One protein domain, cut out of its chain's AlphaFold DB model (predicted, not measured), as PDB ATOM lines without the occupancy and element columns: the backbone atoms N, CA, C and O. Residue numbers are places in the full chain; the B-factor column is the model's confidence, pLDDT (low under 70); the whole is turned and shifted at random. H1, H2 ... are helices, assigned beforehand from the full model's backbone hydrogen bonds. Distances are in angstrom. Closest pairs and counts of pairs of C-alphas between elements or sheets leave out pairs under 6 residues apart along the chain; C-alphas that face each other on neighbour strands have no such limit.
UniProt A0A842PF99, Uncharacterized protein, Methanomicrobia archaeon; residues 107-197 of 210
ATOM      1  N   CYS A 107      32.510 -29.592  55.706       89.88
ATOM      2  CA  CYS A 107      32.970 -29.430  54.326       89.88
ATOM      3  C   CYS A 107      31.835 -28.919  53.432       89.88
ATOM      4  O   CYS A 107      32.043 -28.066  52.570       89.88
ATOM      5  N   MET A 108      30.628 -29.431  53.671       89.88
ATOM      6  CA  MET A 108      29.432 -29.101  52.904       89.88
ATOM      7  C   MET A 108      29.003 -27.644  53.038       89.88
ATOM      8  O   MET A 108      28.294 -27.175  52.165       89.88
ATOM      9  N   GLU A 109      29.524 -26.897  54.010       87.75
ATOM     10  CA  GLU A 109      29.317 -25.451  54.110       87.75
ATOM     11  C   GLU A 109      29.656 -24.701  52.821       87.75
ATOM     12  O   GLU A 109      28.977 -23.778  52.385       87.75
ATOM     13  N   CYS A 110      30.764 -25.114  52.215       88.44
ATOM     14  CA  CYS A 110      31.300 -24.510  51.010       88.44
ATOM     15  C   CYS A 110      31.131 -25.421  49.799       88.44
ATOM     16  O   CYS A 110      31.361 -24.960  48.688       88.44
ATOM     17  N   HIS A 111      30.819 -26.701  50.015       90.19
ATOM     18  CA  HIS A 111      30.766 -27.737  48.986       90.19
ATOM     19  C   HIS A 111      29.352 -28.280  48.724       90.19
ATOM     20  O   HIS A 111      29.198 -29.241  47.959       90.19
ATOM     21  N   GLU A 112      28.323 -27.687  49.331       90.94
ATOM     22  CA  GLU A 112      26.930 -27.949  48.979       90.94
ATOM     23  C   GLU A 112      26.542 -27.365  47.616       90.94
ATOM     24  O   GLU A 112      27.316 -26.674  46.947       90.94
ATOM     25  N   VAL A 113      25.327 -27.697  47.186       88.88
ATOM     26  CA  VAL A 113      24.739 -27.225  45.929       88.88
ATOM     27  C   VAL A 113      24.738 -25.691  45.860       88.88
ATOM     28  O   VAL A 113      24.445 -25.018  46.841       88.88
ATOM     29  N   ASP A 114      25.032 -25.150  44.675       82.00
ATOM     30  CA  ASP A 114      24.950 -23.716  44.346       82.00
ATOM     31  C   ASP A 114      25.824 -22.775  45.204       82.00
ATOM     32  O   ASP A 114      25.580 -21.568  45.279       82.00
ATOM     33  N   THR A 115      26.894 -23.300  45.803       82.12
ATOM     34  CA  THR A 115      27.925 -22.503  46.484       82.12
ATOM     35  C   THR A 115      29.075 -22.108  45.548       82.12
ATOM     36  O   THR A 115      29.184 -22.556  44.408       82.12
ATOM     37  N   TRP A 116      29.956 -21.221  46.021       76.94
ATOM     38  CA  TRP A 116      31.110 -20.699  45.271       76.94
ATOM     39  C   TRP A 116      32.205 -21.750  44.987       76.94
ATOM     40  O   TRP A 116      33.061 -21.526  44.127       76.94
ATOM     41  N   SER A 117      32.205 -22.884  45.691       82.31
ATOM     42  CA  SER A 117      33.264 -23.892  45.575       82.31
ATOM     43  C   SER A 117      32.853 -25.041  44.652       82.31
ATOM     44  O   SER A 117      31.678 -25.189  44.316       82.31
ATOM     45  N   PRO A 118      33.805 -25.892  44.226       87.38
ATOM     46  CA  PRO A 118      33.463 -27.098  43.492       87.38
ATOM     47  C   PRO A 118      32.470 -27.937  44.293       87.38
ATOM     48  O   PRO A 118      32.760 -28.351  45.412       87.38
ATOM     49  N   TYR A 119      31.310 -28.188  43.708       89.31
ATOM     50  CA  TYR A 119      30.272 -28.999  44.322       89.31
ATOM     51  C   TYR A 119      30.789 -30.417  44.629       89.31
ATOM     52  O   TYR A 119      31.267 -31.107  43.726       89.31
ATOM     53  N   ALA A 120      30.697 -30.848  45.894       87.56
ATOM     54  CA  ALA A 120      31.135 -32.180  46.343       87.56
ATOM     55  C   ALA A 120      29.976 -33.178  46.529       87.56
ATOM     56  O   ALA A 120      30.178 -34.278  47.046       87.56
ATOM     57  N   GLY A 121      28.755 -32.799  46.138       79.25
ATOM     58  CA  GLY A 121      27.588 -33.666  46.249       79.25
ATOM     59  C   GLY A 121      27.489 -34.711  45.134       79.25
ATOM     60  O   GLY A 121      28.481 -35.181  44.581       79.25
ATOM     61  N   GLY A 122      26.265 -35.143  44.836       86.31
ATOM     62  CA  GLY A 122      26.017 -36.400  44.116       86.31
ATOM     63  C   GLY A 122      25.657 -37.550  45.056       86.31
ATOM     64  O   GLY A 122      25.696 -38.717  44.661       86.31
ATOM     65  N   PHE A 123      25.266 -37.218  46.285       92.75
ATOM     66  CA  PHE A 123      24.652 -38.114  47.256       92.75
ATOM     67  C   PHE A 123      23.196 -37.711  47.446       92.75
ATOM     68  O   PHE A 123      22.834 -36.564  47.232       92.75
ATOM     69  N   THR A 124      22.341 -38.627  47.891       94.81
ATOM     70  CA  THR A 124      21.001 -38.212  48.321       94.81
ATOM     71  C   THR A 124      21.122 -37.249  49.500       94.81
ATOM     72  O   THR A 124      21.961 -37.484  50.377       94.81
ATOM     73  N   ASN A 125      20.264 -36.225  49.560       94.69
ATOM     74  CA  ASN A 125      20.185 -35.330  50.720       94.69
ATOM     75  C   ASN A 125      20.091 -36.129  52.024       94.69
ATOM     76  O   ASN A 125      19.402 -37.155  52.090       94.69
ATOM     77  N   LYS A 126      20.844 -35.681  53.032       94.44
ATOM     78  CA  LYS A 126      21.035 -36.404  54.287       94.44
ATOM     79  C   LYS A 126      20.037 -35.945  55.331       94.44
ATOM     80  O   LYS A 126      19.766 -34.758  55.482       94.44
ATOM     81  N   THR A 127      19.486 -36.901  56.068       94.44
ATOM     82  CA  THR A 127      18.707 -36.589  57.267       94.44
ATOM     83  C   THR A 127      19.648 -36.066  58.345       94.44
ATOM     84  O   THR A 127      20.768 -36.565  58.440       94.44
ATOM     85  N   ASN A 128      19.185 -35.121  59.168       92.69
ATOM     86  CA  ASN A 128      19.970 -34.461  60.226       92.69
ATOM     87  C   ASN A 128      21.148 -33.604  59.734       92.69
ATOM     88  O   ASN A 128      21.984 -33.217  60.540       92.69
ATOM     89  N   SER A 129      21.188 -33.272  58.444       91.56
ATOM     90  CA  SER A 129      22.105 -32.268  57.913       91.56
ATOM     91  C   SER A 129      21.336 -31.010  57.521       91.56
ATOM     92  O   SER A 129      20.178 -31.093  57.101       91.56
ATOM     93  N   LEU A 130      21.974 -29.851  57.670       89.31
ATOM     94  CA  LEU A 130      21.436 -28.568  57.214       89.31
ATOM     95  C   LEU A 130      21.804 -28.270  55.752       89.31
ATOM     96  O   LEU A 130      21.219 -27.363  55.166       89.31
ATOM     97  N   TYR A 131      22.721 -29.051  55.168       91.00
ATOM     98  CA  TYR A 131      23.324 -28.783  53.862       91.00
ATOM     99  C   TYR A 131      22.721 -29.614  52.735       91.00
ATOM    100  O   TYR A 131      22.166 -30.703  52.938       91.00
ATOM    101  N   GLN A 132      22.876 -29.114  51.512       92.19
ATOM    102  CA  GLN A 132      22.384 -29.762  50.301       92.19
ATOM    103  C   GLN A 132      23.456 -30.624  49.624       92.19
ATOM    104  O   GLN A 132      24.484 -30.154  49.147       92.19
ATOM    105  N   TYR A 133      23.178 -31.920  49.513       93.88
ATOM    106  CA  TYR A 133      24.070 -32.920  48.910       93.88
ATOM    107  C   TYR A 133      23.668 -33.320  47.486       93.88
ATOM    108  O   TYR A 133      24.392 -34.085  46.838       93.88
ATOM    109  N   ALA A 134      22.493 -32.871  47.042       93.50
ATOM    110  CA  ALA A 134      21.864 -33.257  45.791       93.50
ATOM    111  C   ALA A 134      21.147 -32.074  45.139       93.50
ATOM    112  O   ALA A 134      20.325 -31.415  45.775       93.50
ATOM    113  N   ASP A 135      21.367 -31.922  43.835       90.88
ATOM    114  CA  ASP A 135      20.539 -31.117  42.939       90.88
ATOM    115  C   ASP A 135      19.704 -32.029  42.007       90.88
ATOM    116  O   ASP A 135      19.728 -33.263  42.108       90.88
ATOM    117  N   ALA A 136      18.941 -31.434  41.086       89.12
ATOM    118  CA  ALA A 136      18.101 -32.184  40.149       89.12
ATOM    119  C   ALA A 136      18.897 -33.088  39.180       89.12
ATOM    120  O   ALA A 136      18.422 -34.168  38.820       89.12
ATOM    121  N   ALA A 137      20.092 -32.665  38.762       88.12
ATOM    122  CA  ALA A 137      20.982 -33.402  37.867       88.12
ATOM    123  C   ALA A 137      21.836 -34.450  38.611       88.12
ATOM    124  O   ALA A 137      22.141 -35.508  38.059       88.12
ATOM    125  N   HIS A 138      22.163 -34.201  39.879       89.19
ATOM    126  CA  HIS A 138      23.088 -34.970  40.708       89.19
ATOM    127  C   HIS A 138      22.422 -35.428  42.014       89.19
ATOM    128  O   HIS A 138      22.932 -35.211  43.109       89.19
ATOM    129  N   ASN A 139      21.275 -36.102  41.905       90.00
ATOM    130  CA  ASN A 139      20.458 -36.497  43.063       90.00
ATOM    131  C   ASN A 139      21.002 -37.681  43.891       90.00
ATOM    132  O   ASN A 139      20.393 -38.090  44.880       90.00
ATOM    133  N   GLY A 140      22.102 -38.292  43.447       91.25
ATOM    134  CA  GLY A 140      22.816 -39.334  44.176       91.25
ATOM    135  C   GLY A 140      22.070 -40.641  44.425       91.25
ATOM    136  O   GLY A 140      22.548 -41.460  45.201       91.25
ATOM    137  N   THR A 141      20.949 -40.906  43.750       90.56
ATOM    138  CA  THR A 141      20.159 -42.149  43.918       90.56
ATOM    139  C   THR A 141      20.947 -43.443  43.681       90.56
ATOM    140  O   THR A 141      20.562 -44.500  44.175       90.56
ATOM    141  N   LYS A 142      22.062 -43.368  42.947       89.12
ATOM    142  CA  LYS A 142      22.949 -44.500  42.638       89.12
ATOM    143  C   LYS A 142      24.303 -44.438  43.352       89.12
ATOM    144  O   LYS A 142      25.184 -45.234  43.040       89.12
ATOM    145  N   ALA A 143      24.500 -43.503  44.281       90.19
ATOM    146  CA  ALA A 143      25.769 -43.374  44.986       90.19
ATOM    147  C   ALA A 143      25.943 -44.517  45.998       90.19
ATOM    148  O   ALA A 143      25.191 -44.630  46.969       90.19
ATOM    149  N   ALA A 144      26.971 -45.343  45.786       87.38
ATOM    150  CA  ALA A 144      27.288 -46.478  46.652       87.38
ATOM    151  C   ALA A 144      27.573 -46.054  48.105       87.38
ATOM    152  O   ALA A 144      27.247 -46.775  49.043       87.38
ATOM    153  N   HIS A 145      28.116 -44.848  48.303       89.88
ATOM    154  CA  HIS A 145      28.499 -44.344  49.621       89.88
ATOM    155  C   HIS A 145      27.379 -43.596  50.356       89.88
ATOM    156  O   HIS A 145      27.634 -42.996  51.393       89.88
ATOM    157  N   ASN A 146      26.127 -43.632  49.878       92.38
ATOM    158  CA  ASN A 146      25.033 -42.904  50.533       92.38
ATOM    159  C   ASN A 146      24.858 -43.254  52.010       92.38
ATOM    160  O   ASN A 146      24.620 -42.350  52.809       92.38
ATOM    161  N   VAL A 147      24.961 -44.545  52.341       92.31
ATOM    162  CA  VAL A 147      24.848 -45.040  53.718       92.31
ATOM    163  C   VAL A 147      26.044 -44.581  54.538       92.31
ATOM    164  O   VAL A 147      25.861 -44.080  55.636       92.31
ATOM    165  N   PHE A 148      27.248 -44.678  53.979       91.38
ATOM    166  CA  PHE A 148      28.476 -44.255  54.643       91.38
ATOM    167  C   PHE A 148      28.461 -42.756  54.987       91.38
ATOM    168  O   PHE A 148      28.661 -42.391  56.142       91.38
ATOM    169  N   VAL A 149      28.105 -41.899  54.024       94.12
ATOM    170  CA  VAL A 149      27.961 -40.453  54.258       94.12
ATOM    171  C   VAL A 149      26.857 -40.175  55.282       94.12
ATOM    172  O   VAL A 149      27.058 -39.377  56.188       94.12
ATOM    173  N   GLN A 150      25.710 -40.862  55.207       95.38
ATOM    174  CA  GLN A 150      24.633 -40.694  56.194       95.38
ATOM    175  C   GLN A 150      25.046 -41.131  57.607       95.38
ATOM    176  O   GLN A 150      24.607 -40.527  58.586       95.38
ATOM    177  N   SER A 151      25.859 -42.181  57.726       94.69
ATOM    178  CA  SER A 151      26.409 -42.631  59.003       94.69
ATOM    179  C   SER A 151      27.352 -41.596  59.605       94.69
ATOM    180  O   SER A 151      27.252 -41.368  60.805       94.69
ATOM    181  N   ALA A 152      28.188 -40.939  58.794       94.75
ATOM    182  CA  ALA A 152      29.035 -39.838  59.258       94.75
ATOM    183  C   ALA A 152      28.199 -38.649  59.759       94.75
ATOM    184  O   ALA A 152      28.411 -38.209  60.880       94.75
ATOM    185  N   VAL A 153      27.169 -38.233  59.005       95.50
ATOM    186  CA  VAL A 153      26.238 -37.162  59.428       95.50
ATOM    187  C   VAL A 153      25.561 -37.467  60.770       95.50
ATOM    188  O   VAL A 153      25.326 -36.572  61.572       95.50
ATOM    189  N   ASN A 154      25.225 -38.733  61.021       95.81
ATOM    190  CA  ASN A 154      24.621 -39.155  62.287       95.81
ATOM    191  C   ASN A 154      25.655 -39.409  63.401       95.81
ATOM    192  O   ASN A 154      25.268 -39.681  64.539       95.81
ATOM    193  N   GLY A 155      26.944 -39.404  63.067       92.75
ATOM    194  CA  GLY A 155      28.041 -39.588  64.000       92.75
ATOM    195  C   GLY A 155      28.305 -38.327  64.816       92.75
ATOM    196  O   GLY A 155      27.824 -37.243  64.513       92.75
ATOM    197  N   THR A 156      29.088 -38.477  65.879       91.06
ATOM    198  CA  THR A 156      29.506 -37.349  66.732       91.06
ATOM    199  C   THR A 156      31.012 -37.111  66.679       91.06
ATOM    200  O   THR A 156      31.534 -36.361  67.499       91.06
ATOM    201  N   LEU A 157      31.733 -37.805  65.791       89.69
ATOM    202  CA  LEU A 157      33.189 -37.698  65.706       89.69
ATOM    203  C   LEU A 157      33.618 -36.365  65.087       89.69
ATOM    204  O   LEU A 157      34.574 -35.751  65.552       89.69
ATOM    205  N   MET A 158      32.917 -35.933  64.040       90.25
ATOM    206  CA  MET A 158      33.168 -34.681  63.333       90.25
ATOM    207  C   MET A 158      31.839 -34.034  62.940       90.25
ATOM    208  O   MET A 158      30.810 -34.703  62.921       90.25
ATOM    209  N   GLU A 159      31.874 -32.741  62.619       90.06
ATOM    210  CA  GLU A 159      30.693 -32.025  62.130       90.06
ATOM    211  C   GLU A 159      30.201 -32.618  60.806       90.06
ATOM    212  O   GLU A 159      30.966 -32.729  59.844       90.06
ATOM    213  N   ASP A 160      28.912 -32.948  60.751       92.75
ATOM    214  CA  ASP A 160      28.225 -33.418  59.547       92.75
ATOM    215  C   ASP A 160      28.989 -34.561  58.830       92.75
ATOM    216  O   ASP A 160      29.446 -35.513  59.459       92.75
ATOM    217  N   SER A 161      29.141 -34.519  57.503       94.00
ATOM    218  CA  SER A 161      29.797 -35.593  56.740       94.00
ATOM    219  C   SER A 161      31.328 -35.532  56.730       94.00
ATOM    220  O   SER A 161      31.953 -36.294  55.986       94.00
ATOM    221  N   ASN A 162      31.957 -34.676  57.543       92.44
ATOM    222  CA  ASN A 162      33.406 -34.450  57.511       92.44
ATOM    223  C   ASN A 162      34.219 -35.730  57.634       92.44
ATOM    224  O   ASN A 162      35.189 -35.912  56.900       92.44
ATOM    225  N   GLU A 163      33.805 -36.625  58.529       91.38
ATOM    226  CA  GLU A 163      34.467 -37.912  58.702       91.38
ATOM    227  C   GLU A 163      34.468 -38.703  57.386       91.38
ATOM    228  O   GLU A 163      35.521 -39.144  56.938       91.38
ATOM    229  N   ALA A 164      33.325 -38.808  56.704       91.19
ATOM    230  CA  ALA A 164      33.239 -39.524  55.433       91.19
ATOM    231  C   ALA A 164      34.105 -38.888  54.335       91.19
ATOM    232  O   ALA A 164      34.748 -39.599  53.562       91.19
ATOM    233  N   CYS A 165      34.141 -37.558  54.273       89.94
ATOM    234  CA  CYS A 165      34.926 -36.836  53.278       89.94
ATOM    235  C   CYS A 165      36.430 -36.995  53.523       89.94
ATOM    236  O   CYS A 165      37.170 -37.333  52.599       89.94
ATOM    237  N   ILE A 166      36.890 -36.808  54.762       88.56
ATOM    238  CA  ILE A 166      38.314 -36.867  55.117       88.56
ATOM    239  C   ILE A 166      38.893 -38.257  54.871       88.56
ATOM    240  O   ILE A 166      40.024 -38.352  54.396       88.56
ATOM    241  N   GLN A 167      38.116 -39.318  55.099       84.31
ATOM    242  CA  GLN A 167      38.576 -40.687  54.875       84.31
ATOM    243  C   GLN A 167      39.006 -40.975  53.422       84.31
ATOM    244  O   GLN A 167      39.831 -41.857  53.201       84.31
ATOM    245  N   CYS A 168      38.485 -40.236  52.436       82.12
ATOM    246  CA  CYS A 168      38.792 -40.457  51.017       82.12
ATOM    247  C   CYS A 168      39.487 -39.267  50.340       82.12
ATOM    248  O   CYS A 168      40.274 -39.459  49.415       82.12
ATOM    249  N   HIS A 169      39.179 -38.037  50.759       84.19
ATOM    250  CA  HIS A 169      39.653 -36.803  50.120       84.19
ATOM    251  C   HIS A 169      40.906 -36.215  50.769       84.19
ATOM    252  O   HIS A 169      41.404 -35.184  50.319       84.19
ATOM    253  N   THR A 170      41.437 -36.859  51.807       78.31
ATOM    254  CA  THR A 170      42.706 -36.470  52.422       78.31
ATOM    255  C   THR A 170      43.666 -37.648  52.445       78.31
ATOM    256  O   THR A 170      43.273 -38.798  52.280       78.31
ATOM    257  N   ASN A 171      44.942 -37.372  52.701       72.31
ATOM    258  CA  ASN A 171      45.963 -38.406  52.867       72.31
ATOM    259  C   ASN A 171      45.883 -39.114  54.235       72.31
ATOM    260  O   ASN A 171      46.877 -39.684  54.691       72.31
ATOM    261  N   VAL A 172      44.733 -39.073  54.911       68.88
ATOM    262  CA  VAL A 172      44.515 -39.824  56.145       68.88
ATOM    263  C   VAL A 172      44.384 -41.301  55.785       68.88
ATOM    264  O   VAL A 172      43.506 -41.699  55.025       68.88
ATOM    265  N   ALA A 173      45.286 -42.119  56.325       66.19
ATOM    266  CA  ALA A 173      45.193 -43.564  56.191       66.19
ATOM    267  C   ALA A 173      43.960 -44.066  56.952       66.19
ATOM    268  O   ALA A 173      43.796 -43.768  58.136       66.19
ATOM    269  N   VAL A 174      43.109 -44.827  56.267       63.31
ATOM    270  CA  VAL A 174      41.888 -45.402  56.837       63.31
ATOM    271  C   VAL A 174      41.860 -46.902  56.607       63.31
ATOM    272  O   VAL A 174      42.111 -47.377  55.501       63.31
ATOM    273  N   ASP A 175      41.521 -47.642  57.658       63.91
ATOM    274  CA  ASP A 175      41.279 -49.078  57.575       63.91
ATOM    275  C   ASP A 175      39.786 -49.317  57.342       63.91
ATOM    276  O   ASP A 175      38.970 -49.272  58.264       63.91
ATOM    277  N   ILE A 176      39.413 -49.581  56.087       64.44
ATOM    278  CA  ILE A 176      38.028 -49.898  55.732       64.44
ATOM    279  C   ILE A 176      37.832 -51.413  55.784       64.44
ATOM    280  O   ILE A 176      38.347 -52.158  54.949       64.44
ATOM    281  N   THR A 177      37.044 -51.874  56.756       61.47
ATOM    282  CA  THR A 177      36.677 -53.291  56.881       61.47
ATOM    283  C   THR A 177      35.285 -53.531  56.303       61.47
ATOM    284  O   THR A 177      34.281 -53.083  56.855       61.47
ATOM    285  N   TYR A 178      35.209 -54.282  55.204       59.62
ATOM    286  CA  TYR A 178      33.940 -54.712  54.616       59.62
ATOM    287  C   TYR A 178      33.529 -56.079  55.169       59.62
ATOM    288  O   TYR A 178      34.133 -57.102  54.847       59.62
ATOM    289  N   HIS A 179      32.462 -56.117  55.966       60.16
ATOM    290  CA  HIS A 179      31.837 -57.372  56.377       60.16
ATOM    291  C   HIS A 179      30.802 -57.791  55.334       60.16
ATOM    292  O   HIS A 179      29.698 -57.252  55.301       60.16
ATOM    293  N   ILE A 180      31.153 -58.749  54.474       62.22
ATOM    294  CA  ILE A 180      30.218 -59.328  53.504       62.22
ATOM    295  C   ILE A 180      29.622 -60.607  54.121       62.22
ATOM    296  O   ILE A 180      30.326 -61.609  54.238       62.22
ATOM    297  N   PRO A 181      28.346 -60.607  54.558       56.62
ATOM    298  CA  PRO A 181      27.768 -61.711  55.333       56.62
ATOM    299  C   PRO A 181      27.422 -62.956  54.502       56.62
ATOM    300  O   PRO A 181      27.037 -63.982  55.059       56.62
ATOM    301  N   ARG A 182      27.509 -62.878  53.172       58.88
ATOM    302  CA  ARG A 182      27.299 -63.990  52.240       58.88
ATOM    303  C   ARG A 182      28.390 -63.875  51.183       58.88
ATOM    304  O   ARG A 182      28.612 -62.768  50.708       58.88
ATOM    305  N   GLY A 183      29.109 -64.957  50.890       59.44
ATOM    306  CA  GLY A 183      30.239 -64.944  49.951       59.44
ATOM    307  C   GLY A 183      29.913 -64.266  48.612       59.44
ATOM    308  O   GLY A 183      28.751 -64.100  48.247       59.44
ATOM    309  N   TYR A 184      30.946 -63.849  47.887       62.56
ATOM    310  CA  TYR A 184      30.797 -63.295  46.544       62.56
ATOM    311  C   TYR A 184      30.668 -64.446  45.532       62.56
ATOM    312  O   TYR A 184      31.420 -65.414  45.596       62.56
ATOM    313  N   GLU A 185      29.727 -64.338  44.595       58.38
ATOM    314  CA  GLU A 185      29.600 -65.249  43.453       58.38
ATOM    315  C   GLU A 185      29.910 -64.457  42.179       58.38
ATOM    316  O   GLU A 185      29.308 -63.411  41.928       58.38
ATOM    317  N   ILE A 186      30.898 -64.913  41.405       63.94
ATOM    318  CA  ILE A 186      31.277 -64.309  40.123       63.94
ATOM    319  C   ILE A 186      30.951 -65.325  39.031       63.94
ATOM    320  O   ILE A 186      31.690 -66.286  38.831       63.94
ATOM    321  N   GLU A 187      29.853 -65.098  38.311       56.88
ATOM    322  CA  GLU A 187      29.464 -65.917  37.163       56.88
ATOM    323  C   GLU A 187      29.992 -65.287  35.864       56.88
ATOM    324  O   GLU A 187      29.640 -64.160  35.500       56.88
ATOM    325  N   LEU A 188      30.861 -66.008  35.151       58.59
ATOM    326  CA  LEU A 188      31.436 -65.574  33.875       58.59
ATOM    327  C   LEU A 188      30.900 -66.444  32.737       58.59
ATOM    328  O   LEU A 188      31.418 -67.522  32.467       58.59
ATOM    329  N   ASN A 189      29.903 -65.948  32.008       57.28
ATOM    330  CA  ASN A 189      29.360 -66.635  30.836       57.28
ATOM    331  C   ASN A 189      30.031 -66.142  29.537       57.28
ATOM    332  O   ASN A 189      29.443 -65.369  28.774       57.28
ATOM    333  N   ARG A 190      31.301 -66.513  29.301       57.66
ATOM    334  CA  ARG A 190      32.018 -66.220  28.039       57.66
ATOM    335  C   ARG A 190      32.907 -67.382  27.579       57.66
ATOM    336  O   ARG A 190      33.501 -68.081  28.385       57.66
ATOM    337  N   THR A 191      33.029 -67.536  26.258       60.28
ATOM    338  CA  THR A 191      33.707 -68.649  25.554       60.28
ATOM    339  C   THR A 191      35.213 -68.476  25.323       60.28
ATOM    340  O   THR A 191      35.856 -69.396  24.822       60.28
ATOM    341  N   CYS A 192      35.801 -67.326  25.652       58.03
ATOM    342  CA  CYS A 192      37.254 -67.120  25.611       58.03
ATOM    343  C   CYS A 192      37.832 -67.193  27.029       58.03
ATOM    344  O   CYS A 192      37.162 -66.780  27.963       58.03
ATOM    345  N   GLY A 193      39.039 -67.744  27.202       57.75
ATOM    346  CA  GLY A 193      39.652 -67.926  28.523       57.75
ATOM    347  C   GLY A 193      39.886 -66.606  29.265       57.75
ATOM    348  O   GLY A 193      40.348 -65.632  28.671       57.75
ATOM    349  N   TRP A 194      39.597 -66.591  30.568       59.31
ATOM    350  CA  TRP A 194      39.832 -65.455  31.463       59.31
ATOM    351  C   TRP A 194      40.776 -65.869  32.590       59.31
ATOM    352  O   TRP A 194      40.733 -67.003  33.060       59.31
ATOM    353  N   ASN A 195      41.609 -64.931  33.037       58.78
ATOM    354  CA  ASN A 195      42.363 -65.056  34.280       58.78
ATOM    355  C   ASN A 195      41.719 -64.144  35.324       58.78
ATOM    356  O   ASN A 195      41.615 -62.938  35.105       58.78
ATOM    357  N   VAL A 196      41.311 -64.717  36.454       62.41
ATOM    358  CA  VAL A 196      40.874 -63.967  37.636       62.41
ATOM    359  C   VAL A 196      42.040 -63.967  38.620       62.41
ATOM    360  O   VAL A 196      42.458 -65.025  39.082       62.41
ATOM    361  N   ASN A 197      42.600 -62.791  38.906       55.78
ATOM    362  CA  ASN A 197      43.674 -62.626  39.884       55.78
ATOM    363  C   ASN A 197      43.119 -61.903  41.117       55.78
ATOM    364  O   ASN A 197      42.643 -60.775  41.010       55.78
TER     365      ASN A 197
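Overview. This is residues 107 to 197 of the 210 residues of an uncharacterized protein of Methanomicrobia archaeon (UniProt A0A842PF99). With little regular structure, a small loop-rich head holds H1 and the touching pair H2 and H3, and a long tail runs off, residues 177 to 185 and 187 to 195 sticking out. The 91 printed residues include three named helices, H1, H2, H3, and no named strand; the class is all helix, under half in named elements. The whole is loose, radius of gyration of the C-alphas 17.3 A, spanning 51 by 30 by 25 A.

Arrangement. Start at H2, residues 146 to 153; it touches H3, residues 162 to 169, with closest C-alphas Val 149 and Ala 164, 5.5 A apart, at a steep tilt of 52 degrees, opposite ways. H1, residues 108 to 111, is apart from H2 and only just from H3, at 8.1 A. Every O i to N i+4 pair is within hydrogen-bond range in H2, 3 of 4 in H3; H1 is too short.

Along the chain. Find C-alpha 146 at (25.033, -42.904, 50.533); H2 runs 10.7 A. H3 runs 10.0 A to C-alpha 169, (39.653, -36.803, 50.120); H1, 4.4 A.

Size, cuts and confidence. The farthest C-alphas, Leu 130 and Thr 191, are 52.5 A apart. The printed part has no cut; link H1 to H2 is long. Residues 172 to 197 have pLDDT under 70.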